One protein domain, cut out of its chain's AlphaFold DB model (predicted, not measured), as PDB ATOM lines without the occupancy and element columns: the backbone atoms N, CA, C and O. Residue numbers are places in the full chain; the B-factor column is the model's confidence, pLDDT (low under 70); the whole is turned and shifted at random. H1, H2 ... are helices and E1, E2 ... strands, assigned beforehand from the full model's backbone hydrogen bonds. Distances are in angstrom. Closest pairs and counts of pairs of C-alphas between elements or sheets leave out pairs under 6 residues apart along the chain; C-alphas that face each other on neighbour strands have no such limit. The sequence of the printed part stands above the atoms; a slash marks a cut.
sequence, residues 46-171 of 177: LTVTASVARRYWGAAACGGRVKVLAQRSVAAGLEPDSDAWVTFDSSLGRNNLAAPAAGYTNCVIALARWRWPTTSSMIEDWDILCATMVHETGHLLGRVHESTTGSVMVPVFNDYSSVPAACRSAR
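What this domain is: This is residues 46 to 171 of the 177 residues of an uncharacterized protein of Solirubrobacterales bacterium (UniProt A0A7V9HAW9). One long helix, H4, lies in the middle, along one face of a small, twisted sheet of three strands, E1, E3 and E2; H1 crosses H4 and grazes the sheet with its first residues. The longest link, residues 140 to 164, folds back from H4's last residue to little H5, which packs on residues 126 to 131 of H4, and two more long links, residues 73 to 83 and residues 91 to 104, join E1 to E2 and E2 to E3. The 126 printed residues hold five named helices and three named strands in the order H1 H2 E1 E2 E3 H3 H4 H5; the class is mixed, with 62 residues, under half, in named elements. The sheet, in the order E1 E3 E2, is mixed, and the whole is compact, with a radius of gyration of the C-alphas of 13.7 A and spans of 39 by 31 by 25 A.

How they stand to each other: Start at H1, residues 46 to 57, which only grazes the sheet with its residues 46 to 50. H2, residues 61 to 64, only grazes it too. Next look at E1, residues 67 to 72, an edge strand parallel to E3, residues 105 to 112, at 27 degrees; N 69 and O 109 are 2.8 A apart, within hydrogen-bond range. E2, residues 84 to 90, is antiparallel to E3 at 167 degrees, a hairpin, with N 108 and O 87 at 2.8 A. H3, residues 119 to 124, is only just not on the sheet, with 4 pairs of C-alphas within 10 A. H4, residues 126 to 139, is on the sheet at a height of 9.1 A, over E3 and E2, along the strands at 20 degrees to E2 on the local plane; its closest C-alphas to E2 are Glu 136 and Val 86, 6.2 A. H1 and H4 touch at a steep tilt of 55 degrees, the same way; their closest C-alphas, Ala 53 and Val 134, are 4.3 A apart. H5, residues 165 to 169, touches H4, closest at the C-alphas of Cys 167 and Cys 130, 5.7 A. Every O i to N i+4 pair is within hydrogen-bond range in H1, H3, H4 and H5; H2 is too short for one.

Where its parts are: Find C-alpha 46 at (367.565, 306.783, 266.405), where H1 begins its 16.6 A. E2 spans 19.7 A and E3 21.6 A. H4 runs 20.3 A from C-alpha 126 at (364.554, 307.107, 275.923). H5 ends at C-alpha 169, (354.219, 305.284, 273.456).

The domain as a whole: The C-alphas farthest apart, of Ser 91 and Glu 124, are 38.6 A apart. The printed part has no cut; the links E1 to E2, E2 to E3 and H4 to H5 are long. Look for pLDDT under 70 at residues 149 to 150, 155 to 158 and 160.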
ATOM      1  N   LEU A  46     367.520 305.620 267.295       92.62
ATOM      2  CA  LEU A  46     367.565 306.783 266.405       92.62
ATOM      3  C   LEU A  46     366.557 306.728 265.250       92.62
ATOM      4  O   LEU A  46     365.989 307.750 264.878       92.62
ATOM      5  N   THR A  47     366.321 305.552 264.666       92.06
ATOM      6  CA  THR A  47     365.335 305.389 263.588       92.06
ATOM      7  C   THR A  47     363.923 305.617 264.117       92.06
ATOM      8  O   THR A  47     363.105 306.273 263.471       92.06
ATOM      9  N   VAL A  48     363.639 305.098 265.312       93.31
ATOM     10  CA  VAL A  48     362.326 305.236 265.942       93.31
ATOM     11  C   VAL A  48     362.088 306.684 266.369       93.31
ATOM     12  O   VAL A  48     361.050 307.243 266.020       93.31
ATOM     13  N   THR A  49     363.043 307.321 267.050       95.06
ATOM     14  CA  THR A  49     362.901 308.716 267.495       95.06
ATOM     15  C   THR A  49     362.819 309.693 266.324       95.06
ATOM     16  O   THR A  49     361.962 310.574 266.346       95.06
ATOM     17  N   ALA A  50     363.580 309.492 265.242       94.75
ATOM     18  CA  ALA A  50     363.425 310.282 264.016       94.75
ATOM     19  C   ALA A  50     362.017 310.137 263.405       94.75
ATOM     20  O   ALA A  50     361.408 311.118 262.972       94.75
ATOM     21  N   SER A  51     361.449 308.923 263.411       93.88
ATOM     22  CA  SER A  51     360.067 308.719 262.963       93.88
ATOM     23  C   SER A  51     359.041 309.366 263.897       93.88
ATOM     24  O   SER A  51     357.996 309.810 263.419       93.88
ATOM     25  N   VAL A  52     359.285 309.389 265.211       94.50
ATOM     26  CA  VAL A  52     358.430 310.101 266.171       94.50
ATOM     27  C   VAL A  52     358.483 311.603 265.908       94.50
ATOM     28  O   VAL A  52     357.425 312.205 265.764       94.50
ATOM     29  N   ALA A  53     359.673 312.180 265.741       95.31
ATOM     30  CA  ALA A  53     359.855 313.601 265.461       95.31
ATOM     31  C   ALA A  53     359.116 314.053 264.194       95.31
ATOM     32  O   ALA A  53     358.372 315.032 264.224       95.31
ATOM     33  N   ARG A  54     359.225 313.285 263.102       95.25
ATOM     34  CA  ARG A  54     358.477 313.554 261.862       95.25
ATOM     35  C   ARG A  54     356.961 313.552 262.079       95.25
ATOM     36  O   ARG A  54     356.264 314.403 261.536       95.25
ATOM     37  N   ARG A  55     356.441 312.591 262.852       94.38
ATOM     38  CA  ARG A  55     355.003 312.507 263.160       94.38
ATOM     39  C   ARG A  55     354.546 313.644 264.063       94.38
ATOM     40  O   ARG A  55     353.491 314.204 263.804       94.38
ATOM     41  N   TYR A  56     355.340 313.989 265.073       92.88
ATOM     42  CA  TYR A  56     355.045 315.084 265.993       92.88
ATOM     43  C   TYR A  56     354.857 316.406 265.245       92.88
ATOM     44  O   TYR A  56     353.879 317.109 265.467       92.88
ATOM     45  N   TRP A  57     355.757 316.710 264.309       93.38
ATOM     46  CA  TRP A  57     355.677 317.943 263.530       93.38
ATOM     47  C   TRP A  57     354.724 317.881 262.335       93.38
ATOM     48  O   TRP A  57     354.448 318.917 261.735       93.38
ATOM     49  N   GLY A  58     354.260 316.690 261.944       95.25
ATOM     50  CA  GLY A  58     353.473 316.500 260.724       95.25
ATOM     51  C   GLY A  58     354.225 316.867 259.435       95.25
ATOM     52  O   GLY A  58     353.596 317.116 258.412       95.25
ATOM     53  N   ALA A  59     355.561 316.926 259.474       94.94
ATOM     54  CA  ALA A  59     356.393 317.409 258.373       94.94
ATOM     55  C   ALA A  59     357.747 316.691 258.320       94.94
ATOM     56  O   ALA A  59     358.286 316.259 259.341       94.94
ATOM     57  N   ALA A  60     358.314 316.577 257.117       95.19
ATOM     58  CA  ALA A  60     359.631 315.992 256.886       95.19
ATOM     59  C   ALA A  60     360.662 317.093 256.600       95.19
ATOM     60  O   ALA A  60     360.626 317.726 255.547       95.19
ATOM     61  N   ALA A  61     361.604 317.291 257.522       94.81
ATOM     62  CA  ALA A  61     362.691 318.243 257.327       94.81
ATOM     63  C   ALA A  61     363.589 317.842 256.145       94.81
ATOM     64  O   ALA A  61     363.843 316.655 255.919       94.81
ATOM     65  N   CYS A  62     364.069 318.839 255.398       94.94
ATOM     66  CA  CYS A  62     365.055 318.677 254.323       94.94
ATOM     67  C   CYS A  62     364.670 317.609 253.282       94.94
ATOM     68  O   CYS A  62     365.475 316.762 252.881       94.94
ATOM     69  N   GLY A  63     363.389 317.593 252.895       91.75
ATOM     70  CA  GLY A  63     362.830 316.607 251.963       91.75
ATOM     71  C   GLY A  63     362.885 315.166 252.484       91.75
ATOM     72  O   GLY A  63     362.964 314.230 251.695       91.75
ATOM     73  N   GLY A  64     362.922 314.976 253.806       92.81
ATOM     74  CA  GLY A  64     363.042 313.669 254.454       92.81
ATOM     75  C   GLY A  64     364.466 313.114 254.529       92.81
ATOM     76  O   GLY A  64     364.647 311.992 255.001       92.81
ATOM     77  N   ARG A  65     365.479 313.876 254.101       94.56
ATOM     78  CA  ARG A  65     366.888 313.454 254.089       94.56
ATOM     79  C   ARG A  65     367.658 314.081 255.249       94.56
ATOM     80  O   ARG A  65     368.497 314.954 255.051       94.56
ATOM     81  N   VAL A  66     367.364 313.623 256.462       96.75
ATOM     82  CA  VAL A  66     368.096 314.019 257.673       96.75
ATOM     83  C   VAL A  66     369.077 312.918 258.057       96.75
ATOM     84  O   VAL A  66     368.686 311.766 258.245       96.75
ATOM     85  N   LYS A  67     370.358 313.267 258.194       97.12
ATOM     86  CA  LYS A  67     371.381 312.358 258.720       97.12
ATOM     87  C   LYS A  67     371.423 312.472 260.239       97.12
ATOM     88  O   LYS A  67     371.588 313.566 260.763       97.12
ATOM     89  N   VAL A  68     371.338 311.352 260.949       96.25
ATOM     90  CA  VAL A  68     371.487 311.332 262.411       96.25
ATOM     91  C   VAL A  68     372.835 310.718 262.765       96.25
ATOM     92  O   VAL A  68     373.140 309.596 262.358       96.25
ATOM     93  N   LEU A  69     373.659 311.465 263.494       95.62
ATOM     94  CA  LEU A  69     374.977 311.049 263.958       95.62
ATOM     95  C   LEU A  69     374.953 310.881 265.474       95.62
ATOM     96  O   LEU A  69     374.646 311.819 266.196       95.62
ATOM     97  N   ALA A  70     375.324 309.706 265.966       94.62
ATOM     98  CA  ALA A  70     375.410 309.434 267.396       94.62
ATOM     99  C   ALA A  70     376.830 309.588 267.942       94.62
ATOM    100  O   ALA A  70     377.808 309.466 267.198       94.62
ATOM    101  N   GLN A  71     376.924 309.765 269.264       94.06
ATOM    102  CA  GLN A  71     378.165 309.629 270.034       94.06
ATOM    103  C   GLN A  71     379.291 310.532 269.523       94.06
ATOM    104  O   GLN A  71     380.462 310.130 269.440       94.06
ATOM    105  N   ARG A  72     378.926 311.762 269.165       96.69
ATOM    106  CA  ARG A  72     379.845 312.771 268.647       96.69
ATOM    107  C   ARG A  72     380.444 313.582 269.786       96.69
ATOM    108  O   ARG A  72     379.761 313.885 270.760       96.69
ATOM    109  N   SER A  73     381.715 313.943 269.659       96.62
ATOM    110  CA  SER A  73     382.260 315.040 270.460       96.62
ATOM    111  C   SER A  73     381.530 316.323 270.075       96.62
ATOM    112  O   SER A  73     381.269 316.529 268.884       96.62
ATOM    113  N   VAL A  74     381.189 317.143 271.070       94.25
ATOM    114  CA  VAL A  74     380.538 318.439 270.855       94.25
ATOM    115  C   VAL A  74     381.417 319.283 269.933       94.25
ATOM    116  O   VAL A  74     382.643 319.297 270.069       94.25
ATOM    117  N   ALA A  75     380.800 319.902 268.926       91.56
ATOM    118  CA  ALA A  75     381.527 320.727 267.972       91.56
ATOM    119  C   ALA A  75     382.123 321.958 268.673       91.56
ATOM    120  O   ALA A  75     381.514 322.519 269.581       91.56
ATOM    121  N   ALA A  76     383.308 322.392 268.237       93.06
ATOM    122  CA  ALA A  76     383.918 323.608 268.764       93.06
ATOM    123  C   ALA A  76     382.992 324.819 268.552       93.06
ATOM    124  O   ALA A  76     382.396 324.959 267.482       93.06
ATOM    125  N   GLY A  77     382.894 325.686 269.562       91.50
ATOM    126  CA  GLY A  77     382.017 326.862 269.546       91.50
ATOM    127  C   GLY A  77     380.571 326.600 269.980       91.50
ATOM    128  O   GLY A  77     379.778 327.534 269.973       91.50
ATOM    129  N   LEU A  78     380.229 325.364 270.357       93.12
ATOM    130  CA  LEU A  78     378.999 325.049 271.088       93.12
ATOM    131  C   LEU A  78     379.292 324.907 272.584       93.12
ATOM    132  O   LEU A  78     380.432 324.634 272.972       93.12
ATOM    133  N   GLU A  79     378.248 325.035 273.401       93.00
ATOM    134  CA  GLU A  79     378.345 324.787 274.838       93.00
ATOM    135  C   GLU A  79     378.760 323.327 275.099       93.00
ATOM    136  O   GLU A  79     378.158 322.417 274.510       93.00
ATOM    137  N   PRO A  80     379.780 323.067 275.940       92.62
ATOM    138  CA  PRO A  80     380.327 321.721 276.144       92.62
ATOM    139  C   PRO A  80     379.319 320.676 276.639       92.62
ATOM    140  O   PRO A  80     379.540 319.479 276.448       92.62
ATOM    141  N   ASP A  81     378.229 321.123 277.258       93.50
ATOM    142  CA  ASP A  81     377.122 320.328 277.789       93.50
ATOM    143  C   ASP A  81     375.896 320.308 276.858       93.50
ATOM    144  O   ASP A  81     374.795 319.964 277.275       93.50
ATOM    145  N   SER A  82     376.065 320.626 275.573       93.69
ATOM    146  CA  SER A  82     374.996 320.444 274.586       93.69
ATOM    147  C   SER A  82     374.693 318.951 274.404       93.69
ATOM    148  O   SER A  82     375.581 318.183 274.020       93.69
ATOM    149  N   ASP A  83     373.444 318.533 274.628       95.38
ATOM    150  CA  ASP A  83     372.987 317.146 274.418       95.38
ATOM    151  C   ASP A  83     372.974 316.763 272.929       95.38
ATOM    152  O   ASP A  83     373.304 315.636 272.540       95.38
ATOM    153  N   ALA A  84     372.578 317.711 272.084       96.50
ATOM    154  CA  ALA A  84     372.496 317.566 270.642       96.50
ATOM    155  C   ALA A  84     372.619 318.928 269.956       96.50
ATOM    156  O   ALA A  84     372.609 319.971 270.603       96.50
ATOM    157  N   TRP A  85     372.787 318.897 268.639       97.00
ATOM    158  CA  TRP A  85     372.726 320.085 267.800       97.00
ATOM    159  C   TRP A  85     372.392 319.702 266.364       97.00
ATOM    160  O   TRP A  85     372.619 318.565 265.922       97.00
ATOM    161  N   VAL A  86     371.932 320.689 265.602       97.25
ATOM    162  CA  VAL A  86     371.746 320.555 264.160       97.25
ATOM    163  C   VAL A  86     372.800 321.295 263.362       97.25
ATOM    164  O   VAL A  86     373.336 322.322 263.772       97.25
ATOM    165  N   THR A  87     373.070 320.780 262.165       97.75
ATOM    166  CA  THR A  87     373.743 321.557 261.127       97.75
ATOM    167  C   THR A  87     373.045 321.403 259.791       97.75
ATOM    168  O   THR A  87     372.587 320.307 259.471       97.75
ATOM    169  N   PHE A  88     373.001 322.471 259.006       98.06
ATOM    170  CA  PHE A  88     372.391 322.498 257.680       98.06
ATOM    171  C   PHE A  88     372.964 323.653 256.858       98.06
ATOM    172  O   PHE A  88     373.473 324.632 257.409       98.06
ATOM    173  N   ASP A  89     372.845 323.560 255.541       98.44
ATOM    174  CA  ASP A  89     373.149 324.664 254.638       98.44
ATOM    175  C   ASP A  89     371.842 325.327 254.192       98.44
ATOM    176  O   ASP A  89     370.842 324.648 253.941       98.44
ATOM    177  N   SER A  90     371.846 326.656 254.102       98.00
ATOM    178  CA  SER A  90     370.692 327.463 253.701       98.00
ATOM    179  C   SER A  90     371.088 328.523 252.672       98.00
ATOM    180  O   SER A  90     372.274 328.786 252.459       98.00
ATOM    181  N   SER A  91     370.100 329.195 252.077       97.75
ATOM    182  CA  SER A  91     370.330 330.306 251.145       97.75
ATOM    183  C   SER A  91     371.012 331.526 251.779       97.75
ATOM    184  O   SER A  91     371.532 332.364 251.052       97.75
ATOM    185  N   LEU A  92     371.006 331.642 253.112       98.06
ATOM    186  CA  LEU A  92     371.632 332.741 253.862       98.06
ATOM    187  C   LEU A  92     372.899 332.295 254.613       98.06
ATOM    188  O   LEU A  92     373.331 332.950 255.562       98.06
ATOM    189  N   GLY A  93     373.478 331.162 254.215       97.81
ATOM    190  CA  GLY A  93     374.656 330.579 254.848       97.81
ATOM    191  C   GLY A  93     374.332 329.427 255.797       97.81
ATOM    192  O   GLY A  93     373.181 329.019 255.984       97.81
ATOM    193  N   ARG A  94     375.386 328.844 256.364       96.69
ATOM    194  CA  ARG A  94     375.305 327.648 257.204       96.69
ATOM    195  C   ARG A  94     374.584 327.942 258.520       96.69
ATOM    196  O   ARG A  94     374.864 328.949 259.161       96.69
ATOM    197  N   ASN A  95     373.690 327.039 258.925       95.06
ATOM    198  CA  ASN A  95     372.924 327.088 260.175       95.06
ATOM    199  C   ASN A  95     372.095 328.374 260.380       95.06
ATOM    200  O   ASN A  95     371.764 328.724 261.510       95.06
ATOM    201  N   ASN A  96     371.762 329.095 259.307       95.75
ATOM    202  CA  ASN A  96     371.034 330.354 259.413       95.75
ATOM    203  C   ASN A  96     369.516 330.117 259.392       95.75
ATOM    204  O   ASN A  96     368.924 329.892 258.335       95.75
ATOM    205  N   LEU A  97     368.890 330.196 260.567       94.31
ATOM    206  CA  LEU A  97     367.450 329.976 260.730       94.31
ATOM    207  C   LEU A  97     366.574 331.091 260.133       94.31
ATOM    208  O   LEU A  97     365.375 330.890 259.976       94.31
ATOM    209  N   ALA A  98     367.144 332.239 259.745       94.75
ATOM    210  CA  ALA A  98     366.395 333.285 259.046       94.75
ATOM    211  C   ALA A  98     366.075 332.914 257.584       94.75
ATOM    212  O   ALA A  98     365.200 333.522 256.967       94.75
ATOM    213  N   ALA A  99     366.775 331.929 257.005       96.69
ATOM    214  CA  ALA A  99     366.456 331.424 255.674       96.69
ATOM    215  C   ALA A  99     365.198 330.534 255.703       96.69
ATOM    216  O   ALA A  99     365.004 329.787 256.666       96.69
ATOM    217  N   PRO A 100     364.381 330.511 254.632       96.38
ATOM    218  CA  PRO A 100     363.238 329.606 254.538       96.38
ATOM    219  C   PRO A 100     363.648 328.127 254.629       96.38
ATOM    220  O   PRO A 100     364.442 327.642 253.819       96.38
ATOM    221  N   ALA A 101     363.042 327.382 255.557       96.88
ATOM    222  CA  ALA A 101     363.377 325.976 255.816       96.88
ATOM    223  C   ALA A 101     363.186 325.037 254.617       96.88
ATOM    224  O   ALA A 101     363.872 324.021 254.502       96.88
ATOM    225  N   ALA A 102     362.295 325.385 253.683       96.31
ATOM    226  CA  ALA A 102     362.100 324.629 252.445       96.31
ATOM    227  C   ALA A 102     363.383 324.534 251.591       96.31
ATOM    228  O   ALA A 102     363.516 323.603 250.800       96.31
ATOM    229  N   GLY A 103     364.323 325.472 251.762       96.50
ATOM    230  CA  GLY A 103     365.613 325.487 251.074       96.50
ATOM    231  C   GLY A 103     366.759 324.815 251.835       96.50
ATOM    232  O   GLY A 103     367.886 324.845 251.346       96.50
ATOM    233  N   TYR A 104     366.524 324.246 253.023       98.12
ATOM    234  CA  TYR A 104     367.602 323.640 253.808       98.12
ATOM    235  C   TYR A 104     368.116 322.349 253.163       98.12
ATOM    236  O   TYR A 104     367.350 321.485 252.724       98.12
ATOM    237  N   THR A 105     369.439 322.197 253.139       97.94
ATOM    238  CA  THR A 105     370.140 321.026 252.594       97.94
ATOM    239  C   THR A 105     371.221 320.534 253.557       97.94
ATOM    240  O   THR A 105     371.514 321.183 254.558       97.94
ATOM    241  N   ASN A 106     371.792 319.352 253.288       97.62
ATOM    242  CA  ASN A 106     372.854 318.745 254.107       97.62
ATOM    243  C   ASN A 106     372.518 318.673 255.606       97.62
ATOM    244  O   ASN A 106     373.370 318.895 256.463       97.62
ATOM    245  N   CYS A 107     371.260 318.363 255.917       98.19
ATOM    246  CA  CYS A 107     370.746 318.426 257.273       98.19
ATOM    247  C   CYS A 107     371.226 317.255 258.123       98.19
ATOM    248  O   CYS A 107     371.025 316.081 257.790       98.19
ATOM    249  N   VAL A 108     371.837 317.595 259.251       98.12
ATOM    250  CA  VAL A 108     372.406 316.658 260.210       98.12
ATOM    251  C   VAL A 108     371.872 316.983 261.594       98.12
ATOM    252  O   VAL A 108     371.902 318.139 261.999       98.12
ATOM    253  N   ILE A 109     371.451 315.954 262.323       98.00
ATOM    254  CA  ILE A 109     371.288 315.990 263.776       98.00
ATOM    255  C   ILE A 109     372.459 315.211 264.368       98.00
ATOM    256  O   ILE A 109     372.688 314.058 263.990       98.00
ATOM    257  N   ALA A 110     373.215 315.821 265.271       97.62
ATOM    258  CA  ALA A 110     374.298 315.169 265.990       97.62
ATOM    259  C   ALA A 110     373.948 315.055 267.474       97.62
ATOM    260  O   ALA A 110     373.500 316.018 268.081       97.62
ATOM    261  N   LEU A 111     374.161 313.870 268.040       97.19
ATOM    262  CA  LEU A 111     373.933 313.566 269.448       97.19
ATOM    263  C   LEU A 111     375.269 313.447 270.173       97.19
ATOM    264  O   LEU A 111     376.177 312.729 269.721       97.19
ATOM    265  N   ALA A 112     375.373 314.126 271.306       97.31
ATOM    266  CA  ALA A 112     376.603 314.216 272.058       97.31
ATOM    267  C   ALA A 112     376.951 312.894 272.749       97.31
ATOM    268  O   ALA A 112     376.112 312.206 273.336       97.31
ATOM    269  N   ARG A 113     378.235 312.533 272.691       96.12
ATOM    270  CA  ARG A 113     378.774 311.335 273.343       96.12
ATOM    271  C   ARG A 113     378.665 311.406 274.857       96.12
ATOM    272  O   ARG A 113     378.464 310.366 275.469       96.12
ATOM    273  N   TRP A 114     378.850 312.584 275.447       96.12
ATOM    274  CA  TRP A 114     378.849 312.724 276.901       96.12
ATOM    275  C   TRP A 114     377.468 312.378 277.483       96.12
ATOM    276  O   TRP A 114     377.407 311.706 278.508       96.12
ATOM    277  N   ARG A 115     376.378 312.730 276.777       95.69
ATOM    278  CA  ARG A 115     375.006 312.382 277.164       95.69
ATOM    279  C   ARG A 115     374.654 310.933 276.842       95.69
ATOM    280  O   ARG A 115     374.158 310.200 277.695       95.69
ATOM    281  N   TRP A 116     374.933 310.497 275.612       95.94
ATOM    282  CA  TRP A 116     374.605 309.147 275.150       95.94
ATOM    283  C   TRP A 116     375.827 308.413 274.590       95.94
ATOM    284  O   TRP A 116     375.957 308.260 273.369       95.94
ATOM    285  N   PRO A 117     376.721 307.905 275.457       95.69
ATOM    286  CA  PRO A 117     377.956 307.255 275.024       95.69
ATOM    287  C   PRO A 117     377.725 305.896 274.357       95.69
ATOM    288  O   PRO A 117     378.586 305.427 273.615       95.69
ATOM    289  N   THR A 118     376.575 305.255 274.590       93.31
ATOM    290  CA  THR A 118     376.252 303.926 274.056       93.31
ATOM    291  C   THR A 118     374.819 303.869 273.527       93.31
ATOM    292  O   THR A 118     373.983 304.715 273.831       93.31
ATOM    293  N   THR A 119     374.495 302.848 272.734       91.50
ATOM    294  CA  THR A 119     373.097 302.588 272.352       91.50
ATOM    295  C   THR A 119     372.245 302.190 273.560       91.50
ATOM    296  O   THR A 119     371.062 302.507 273.598       91.50
ATOM    297  N   SER A 120     372.827 301.535 274.568       92.06
ATOM    298  CA  SER A 120     372.104 301.182 275.793       92.06
ATOM    299  C   SER A 120     371.684 302.423 276.577       92.06
ATOM    300  O   SER A 120     370.517 302.525 276.938       92.06
ATOM    301  N   SER A 121     372.578 303.406 276.742       94.12
ATOM    302  CA  SER A 121     372.242 304.664 277.426       94.12
ATOM    303  C   SER A 121     371.161 305.451 276.681       94.12
ATOM    304  O   SER A 121     370.319 306.072 277.310       94.12
ATOM    305  N   MET A 122     371.122 305.381 275.344       94.06
ATOM    306  CA  MET A 122     370.025 305.947 274.540       94.06
ATOM    307  C   MET A 122     368.665 305.300 274.836       94.06
ATOM    308  O   MET A 122     367.641 305.973 274.822       94.06
ATOM    309  N   ILE A 123     368.640 303.983 275.057       93.12
ATOM    310  CA  ILE A 123     367.407 303.244 275.362       93.12
ATOM    311  C   ILE A 123     366.970 303.498 276.807       93.12
ATOM    312  O   ILE A 123     365.777 303.619 277.075       93.12
ATOM    313  N   GLU A 124     367.917 303.562 277.741       92.56
ATOM    314  CA  GLU A 124     367.641 303.866 279.148       92.56
ATOM    315  C   GLU A 124     367.106 305.292 279.314       92.56
ATOM    316  O   GLU A 124     366.136 305.499 280.039       92.56
ATOM    317  N   ASP A 125     367.665 306.239 278.560       93.19
ATOM    318  CA  ASP A 125     367.297 307.655 278.556       93.19
ATOM    319  C   ASP A 125     366.296 308.006 277.437       93.19
ATOM    320  O   ASP A 125     366.336 309.079 276.834       93.19
ATOM    321  N   TRP A 126     365.409 307.058 277.112       93.19
ATOM    322  CA  TRP A 126     364.554 307.107 275.923       93.19
ATOM    323  C   TRP A 126     363.733 308.391 275.790       93.19
ATOM    324  O   TRP A 126     363.622 308.942 274.694       93.19
ATOM    325  N   ASP A 127     363.114 308.841 276.884       91.75
ATOM    326  CA  ASP A 127     362.206 309.988 276.833       91.75
ATOM    327  C   ASP A 127     362.980 311.244 276.441       91.75
ATOM    328  O   ASP A 127     362.539 311.969 275.547       91.75
ATOM    329  N   ILE A 128     364.160 311.433 277.044       91.62
ATOM    330  CA  ILE A 128     365.053 312.560 276.773       91.62
ATOM    331  C   ILE A 128     365.574 312.480 275.348       91.62
ATOM    332  O   ILE A 128     365.362 313.416 274.583       91.62
ATOM    333  N   LEU A 129     366.102 311.330 274.926       94.94
ATOM    334  CA  LEU A 129     366.532 311.133 273.541       94.94
ATOM    335  C   LEU A 129     365.426 311.470 272.533       94.94
ATOM    336  O   LEU A 129     365.673 312.124 271.518       94.94
ATOM    337  N   CYS A 130     364.206 310.992 272.774       95.25
ATOM    338  CA  CYS A 130     363.100 311.196 271.853       95.25
ATOM    339  C   CYS A 130     362.684 312.665 271.770       95.25
ATOM    340  O   CYS A 130     362.523 313.187 270.666       95.25
ATOM    341  N   ALA A 131     362.543 313.340 272.907       93.25
ATOM    342  CA  ALA A 131     362.200 314.754 272.942       93.25
ATOM    343  C   ALA A 131     363.317 315.636 272.362       93.25
ATOM    344  O   ALA A 131     363.012 316.534 271.580       93.25
ATOM    345  N   THR A 132     364.593 315.324 272.610       94.69
ATOM    346  CA  THR A 132     365.725 315.984 271.937       94.69
ATOM    347  C   THR A 132     365.626 315.823 270.421       94.69
ATOM    348  O   THR A 132     365.699 316.797 269.684       94.69
ATOM    349  N   MET A 133     365.352 314.618 269.915       96.50
ATOM    350  CA  MET A 133     365.166 314.413 268.472       96.50
ATOM    351  C   MET A 133     363.975 315.198 267.902       96.50
ATOM    352  O   MET A 133     364.046 315.678 266.767       96.50
ATOM    353  N   VAL A 134     362.887 315.350 268.666       95.38
ATOM    354  CA  VAL A 134     361.751 316.213 268.299       95.38
ATOM    355  C   VAL A 134     362.193 317.677 268.230       95.38
ATOM    356  O   VAL A 134     361.909 318.333 267.227       95.38
ATOM    357  N   HIS A 135     362.907 318.168 269.246       95.19
ATOM    358  CA  HIS A 135     363.443 319.528 269.314       95.19
ATOM    359  C   HIS A 135     364.341 319.840 268.109       95.19
ATOM    360  O   HIS A 135     364.030 320.731 267.318       95.19
ATOM    361  N   GLU A 136     365.381 319.031 267.895       96.44
ATOM    362  CA  GLU A 136     366.352 319.224 266.813       96.44
ATOM    363  C   GLU A 136     365.700 319.145 265.424       96.44
ATOM    364  O   GLU A 136     366.009 319.919 264.517       96.44
ATOM    365  N   THR A 137     364.724 318.249 265.240       97.12
ATOM    366  CA  THR A 137     363.961 318.187 263.981       97.12
ATOM    367  C   THR A 137     363.160 319.467 263.741       97.12
ATOM    368  O   THR A 137     363.000 319.879 262.594       97.12
ATOM    369  N   GLY A 138     362.674 320.117 264.800       95.69
ATOM    370  CA  GLY A 138     361.968 321.388 264.696       95.69
ATOM    371  C   GLY A 138     362.857 322.513 264.163       95.69
ATOM    372  O   GLY A 138     362.411 323.280 263.308       95.69
ATOM    373  N   HIS A 139     364.132 322.560 264.563       96.44
ATOM    374  CA  HIS A 139     365.098 323.502 263.993       96.44
ATOM    375  C   HIS A 139     365.308 323.292 262.496       96.44
ATOM    376  O   HIS A 139     365.313 324.250 261.727       96.44
ATOM    377  N   LEU A 140     365.374 322.038 262.046       97.69
ATOM    378  CA  LEU A 140     365.460 321.719 260.615       97.69
ATOM    379  C   LEU A 140     364.163 322.018 259.836       97.69
ATOM    380  O   LEU A 140     364.148 321.921 258.610       97.69
ATOM    381  N   LEU A 141     363.085 322.385 260.532       96.75
ATOM    382  CA  LEU A 141     361.843 322.919 259.969       96.75
ATOM    383  C   LEU A 141     361.756 324.452 260.090       96.75
ATOM    384  O   LEU A 141     360.698 325.019 259.827       96.75
ATOM    385  N   GLY A 142     362.850 325.123 260.472       94.75
ATOM    386  CA  GLY A 142     362.940 326.583 260.589       94.75
ATOM    387  C   GLY A 142     362.352 327.154 261.875       94.75
ATOM    388  O   GLY A 142     362.111 328.353 261.955       94.75
ATOM    389  N   ARG A 143     362.078 326.316 262.880       92.69
ATOM    390  CA  ARG A 143     361.551 326.782 264.166       92.69
ATOM    391  C   ARG A 143     362.700 327.258 265.053       92.69
ATOM    392  O   ARG A 143     363.726 326.587 265.158       92.69
ATOM    393  N   VAL A 144     362.516 328.400 265.702       90.19
ATOM    394  CA  VAL A 144     363.483 328.995 266.637       90.19
ATOM    395  C   VAL A 144     363.143 328.644 268.090       90.19
ATOM    396  O   VAL A 144     362.047 328.148 268.377       90.19
ATOM    397  N   HIS A 145     364.082 328.890 269.009       88.88
ATOM    398  CA  HIS A 145     363.833 328.829 270.454       88.88
ATOM    399  C   HIS A 145     362.888 329.960 270.866       88.88
ATOM    400  O   HIS A 145     363.253 331.129 270.814       88.88
ATOM    401  N   GLU A 146     361.684 329.607 271.295       84.00
ATOM    402  CA  GLU A 146     360.661 330.511 271.826       84.00
ATOM    403  C   GLU A 146     359.858 329.769 272.900       84.00
ATOM    404  O   GLU A 146     359.787 328.547 272.896       84.00
ATOM    405  N   SER A 147     359.195 330.480 273.807       72.88
ATOM    406  CA  SER A 147     358.318 329.866 274.819       72.88
ATOM    407  C   SER A 147     356.881 329.618 274.327       72.88
ATOM    408  O   SER A 147     356.017 329.206 275.100       72.88
ATOM    409  N   THR A 148     356.596 329.881 273.051       74.94
ATOM    410  CA  THR A 148     355.255 329.822 272.456       74.94
ATOM    411  C   THR A 148     354.878 328.409 271.998       74.94
ATOM    412  O   THR A 148     355.727 327.567 271.695       74.94
ATOM    413  N   THR A 149     353.569 328.131 271.913       67.19
ATOM    414  CA  THR A 149     353.073 326.853 271.375       67.19
ATOM    415  C   THR A 149     353.535 326.673 269.929       67.19
ATOM    416  O   THR A 149     353.372 327.562 269.099       67.19
ATOM    417  N   GLY A 150     354.091 325.502 269.614       67.81
ATOM    418  CA  GLY A 150     354.696 325.225 268.313       67.81
ATOM    419  C   GLY A 150     356.174 325.611 268.211       67.81
ATOM    420  O   GLY A 150     356.784 325.306 267.188       67.81
ATOM    421  N   SER A 151     356.786 326.206 269.236       81.94
ATOM    422  CA  SER A 151     358.245 326.312 269.297       81.94
ATOM    423  C   SER A 151     358.895 324.955 269.584       81.94
ATOM    424  O   SER A 151     358.274 324.041 270.134       81.94
ATOM    425  N   VAL A 152     360.176 324.825 269.244       80.44
ATOM    426  CA  VAL A 152     360.992 323.669 269.624       80.44
ATOM    427  C   VAL A 152     361.200 323.556 271.135       80.44
ATOM    428  O   VAL A 152     361.569 322.481 271.595       80.44
ATOM    429  N   MET A 153     360.939 324.612 271.916       82.44
ATOM    430  CA  MET A 153     361.029 324.545 273.381       82.44
ATOM    431  C   MET A 153     359.813 323.888 274.032       82.44
ATOM    432  O   MET A 153     359.901 323.449 275.169       82.44
ATOM    433  N   VAL A 154     358.682 323.775 273.330       71.00
ATOM    434  CA  VAL A 154     357.491 323.089 273.862       71.00
ATOM    435  C   VAL A 154     357.790 321.646 274.293       71.00
ATOM    436  O   VAL A 154     357.381 321.268 275.387       71.00
ATOM    437  N   PRO A 155     358.508 320.831 273.494       60.81
ATOM    438  CA  PRO A 155     358.947 319.505 273.923       60.81
ATOM    439  C   PRO A 155     360.187 319.512 274.837       60.81
ATOM    440  O   PRO A 155     360.645 318.433 275.202       60.81
ATOM    441  N   VAL A 156     360.769 320.672 275.179       67.31
ATOM    442  CA  VAL A 156     361.918 320.740 276.099       67.31
ATOM    443  C   VAL A 156     361.445 320.500 277.533       67.31
ATOM    444  O   VAL A 156     360.332 320.849 277.930       67.31
ATOM    445  N   PHE A 157     362.288 319.828 278.307       63.94
ATOM    446  CA  PHE A 157     361.994 319.368 279.658       63.94
ATOM    447  C   PHE A 157     362.038 320.507 280.672       63.94
ATOM    448  O   PHE A 157     363.095 320.799 281.221       63.94
ATOM    449  N   ASN A 158     360.883 321.097 280.979       63.12
ATOM    450  CA  ASN A 158     360.711 321.761 282.275       63.12
ATOM    451  C   ASN A 158     360.448 320.704 283.366       63.12
ATOM    452  O   ASN A 158     360.994 320.787 284.462       63.12
ATOM    453  N   ASP A 159     359.666 319.672 283.031       71.88
ATOM    454  CA  ASP A 159     359.461 318.452 283.813       71.88
ATOM    455  C   ASP A 159     359.009 317.291 282.891       71.88
ATOM    456  O   ASP A 159     358.858 317.458 281.680       71.88
ATOM    457  N   TYR A 160     358.785 316.092 283.444       68.25
ATOM    458  CA  TYR A 160     358.392 314.903 282.666       68.25
ATOM    459  C   TYR A 160     357.039 315.021 281.937       68.25
ATOM    460  O   TYR A 160     356.774 314.245 281.010       68.25
ATOM    461  N   SER A 161     356.169 315.955 282.325       73.62
ATOM    462  CA  SER A 161     354.880 316.171 281.661       73.62
ATOM    463  C   SER A 161     355.041 316.773 280.263       73.62
ATOM    464  O   SER A 161     354.205 316.494 279.399       73.62
ATOM    465  N   SER A 162     356.141 317.494 279.994       74.69
ATOM    466  CA  SER A 162     356.407 318.090 278.676       74.69
ATOM    467  C   SER A 162     356.891 317.083 277.626       74.69
ATOM    468  O   SER A 162     356.922 317.398 276.434       74.69
ATOM    469  N   VAL A 163     357.180 315.834 278.020       82.62
ATOM    470  CA  VAL A 163     357.500 314.757 277.072       82.62
ATOM    471  C   VAL A 163     356.319 314.536 276.125       82.62
ATOM    472  O   VAL A 163     355.213 314.222 276.585       82.62
ATOM    473  N   PRO A 164     356.524 314.581 274.797       85.25
ATOM    474  CA  PRO A 164     355.467 314.254 273.852       85.25
ATOM    475  C   PRO A 164     354.907 312.844 274.091       85.25
ATOM    476  O   PRO A 164     355.654 311.872 274.214       85.25
ATOM    477  N   ALA A 165     353.581 312.684 274.084       88.38
ATOM    478  CA  ALA A 165     352.946 311.371 274.266       88.38
ATOM    479  C   ALA A 165     353.418 310.327 273.228       88.38
ATOM    480  O   ALA A 165     353.535 309.135 273.527       88.38
ATOM    481  N   ALA A 166     353.757 310.786 272.020       89.06
ATOM    482  CA  ALA A 166     354.345 309.960 270.967       89.06
ATOM    483  C   ALA A 166     355.723 309.382 271.352       89.06
ATOM    484  O   ALA A 166     356.068 308.292 270.907       89.06
ATOM    485  N   CYS A 167     356.492 310.072 272.199       90.88
ATOM    486  CA  CYS A 167     357.748 309.554 272.733       90.88
ATOM    487  C   CYS A 167     357.504 308.441 273.749       90.88
ATOM    488  O   CYS A 167     358.080 307.364 273.613       90.88
ATOM    489  N   ARG A 168     356.587 308.644 274.704       88.88
ATOM    490  CA  ARG A 168     356.256 307.631 275.724       88.88
ATOM    491  C   ARG A 168     355.732 306.330 275.107       88.88
ATOM    492  O   ARG A 168     356.162 305.247 275.485       88.88
ATOM    493  N   SER A 169     354.835 306.440 274.128       88.44
ATOM    494  CA  SER A 169     354.219 305.284 273.456       88.44
ATOM    495  C   SER A 169     355.171 304.507 272.540       88.44
ATOM    496  O   SER A 169     354.944 303.328 272.290       88.44
ATOM    497  N   ALA A 170     356.242 305.139 272.053       89.31
ATOM    498  CA  ALA A 170     357.212 304.512 271.157       89.31
ATOM    499  C   ALA A 170     358.413 303.880 271.883       89.31
ATOM    500  O   ALA A 170     359.338 303.413 271.214       89.31
ATOM    501  N   ARG A 171     358.426 303.875 273.225       87.31
ATOM    502  CA  ARG A 171     359.545 303.358 274.024       87.31
ATOM    503  C   ARG A 171     359.840 301.889 273.682       87.31
ATOM    504  O   ARG A 171     358.942 301.052 273.790       87.31
TER     505      ARG A 171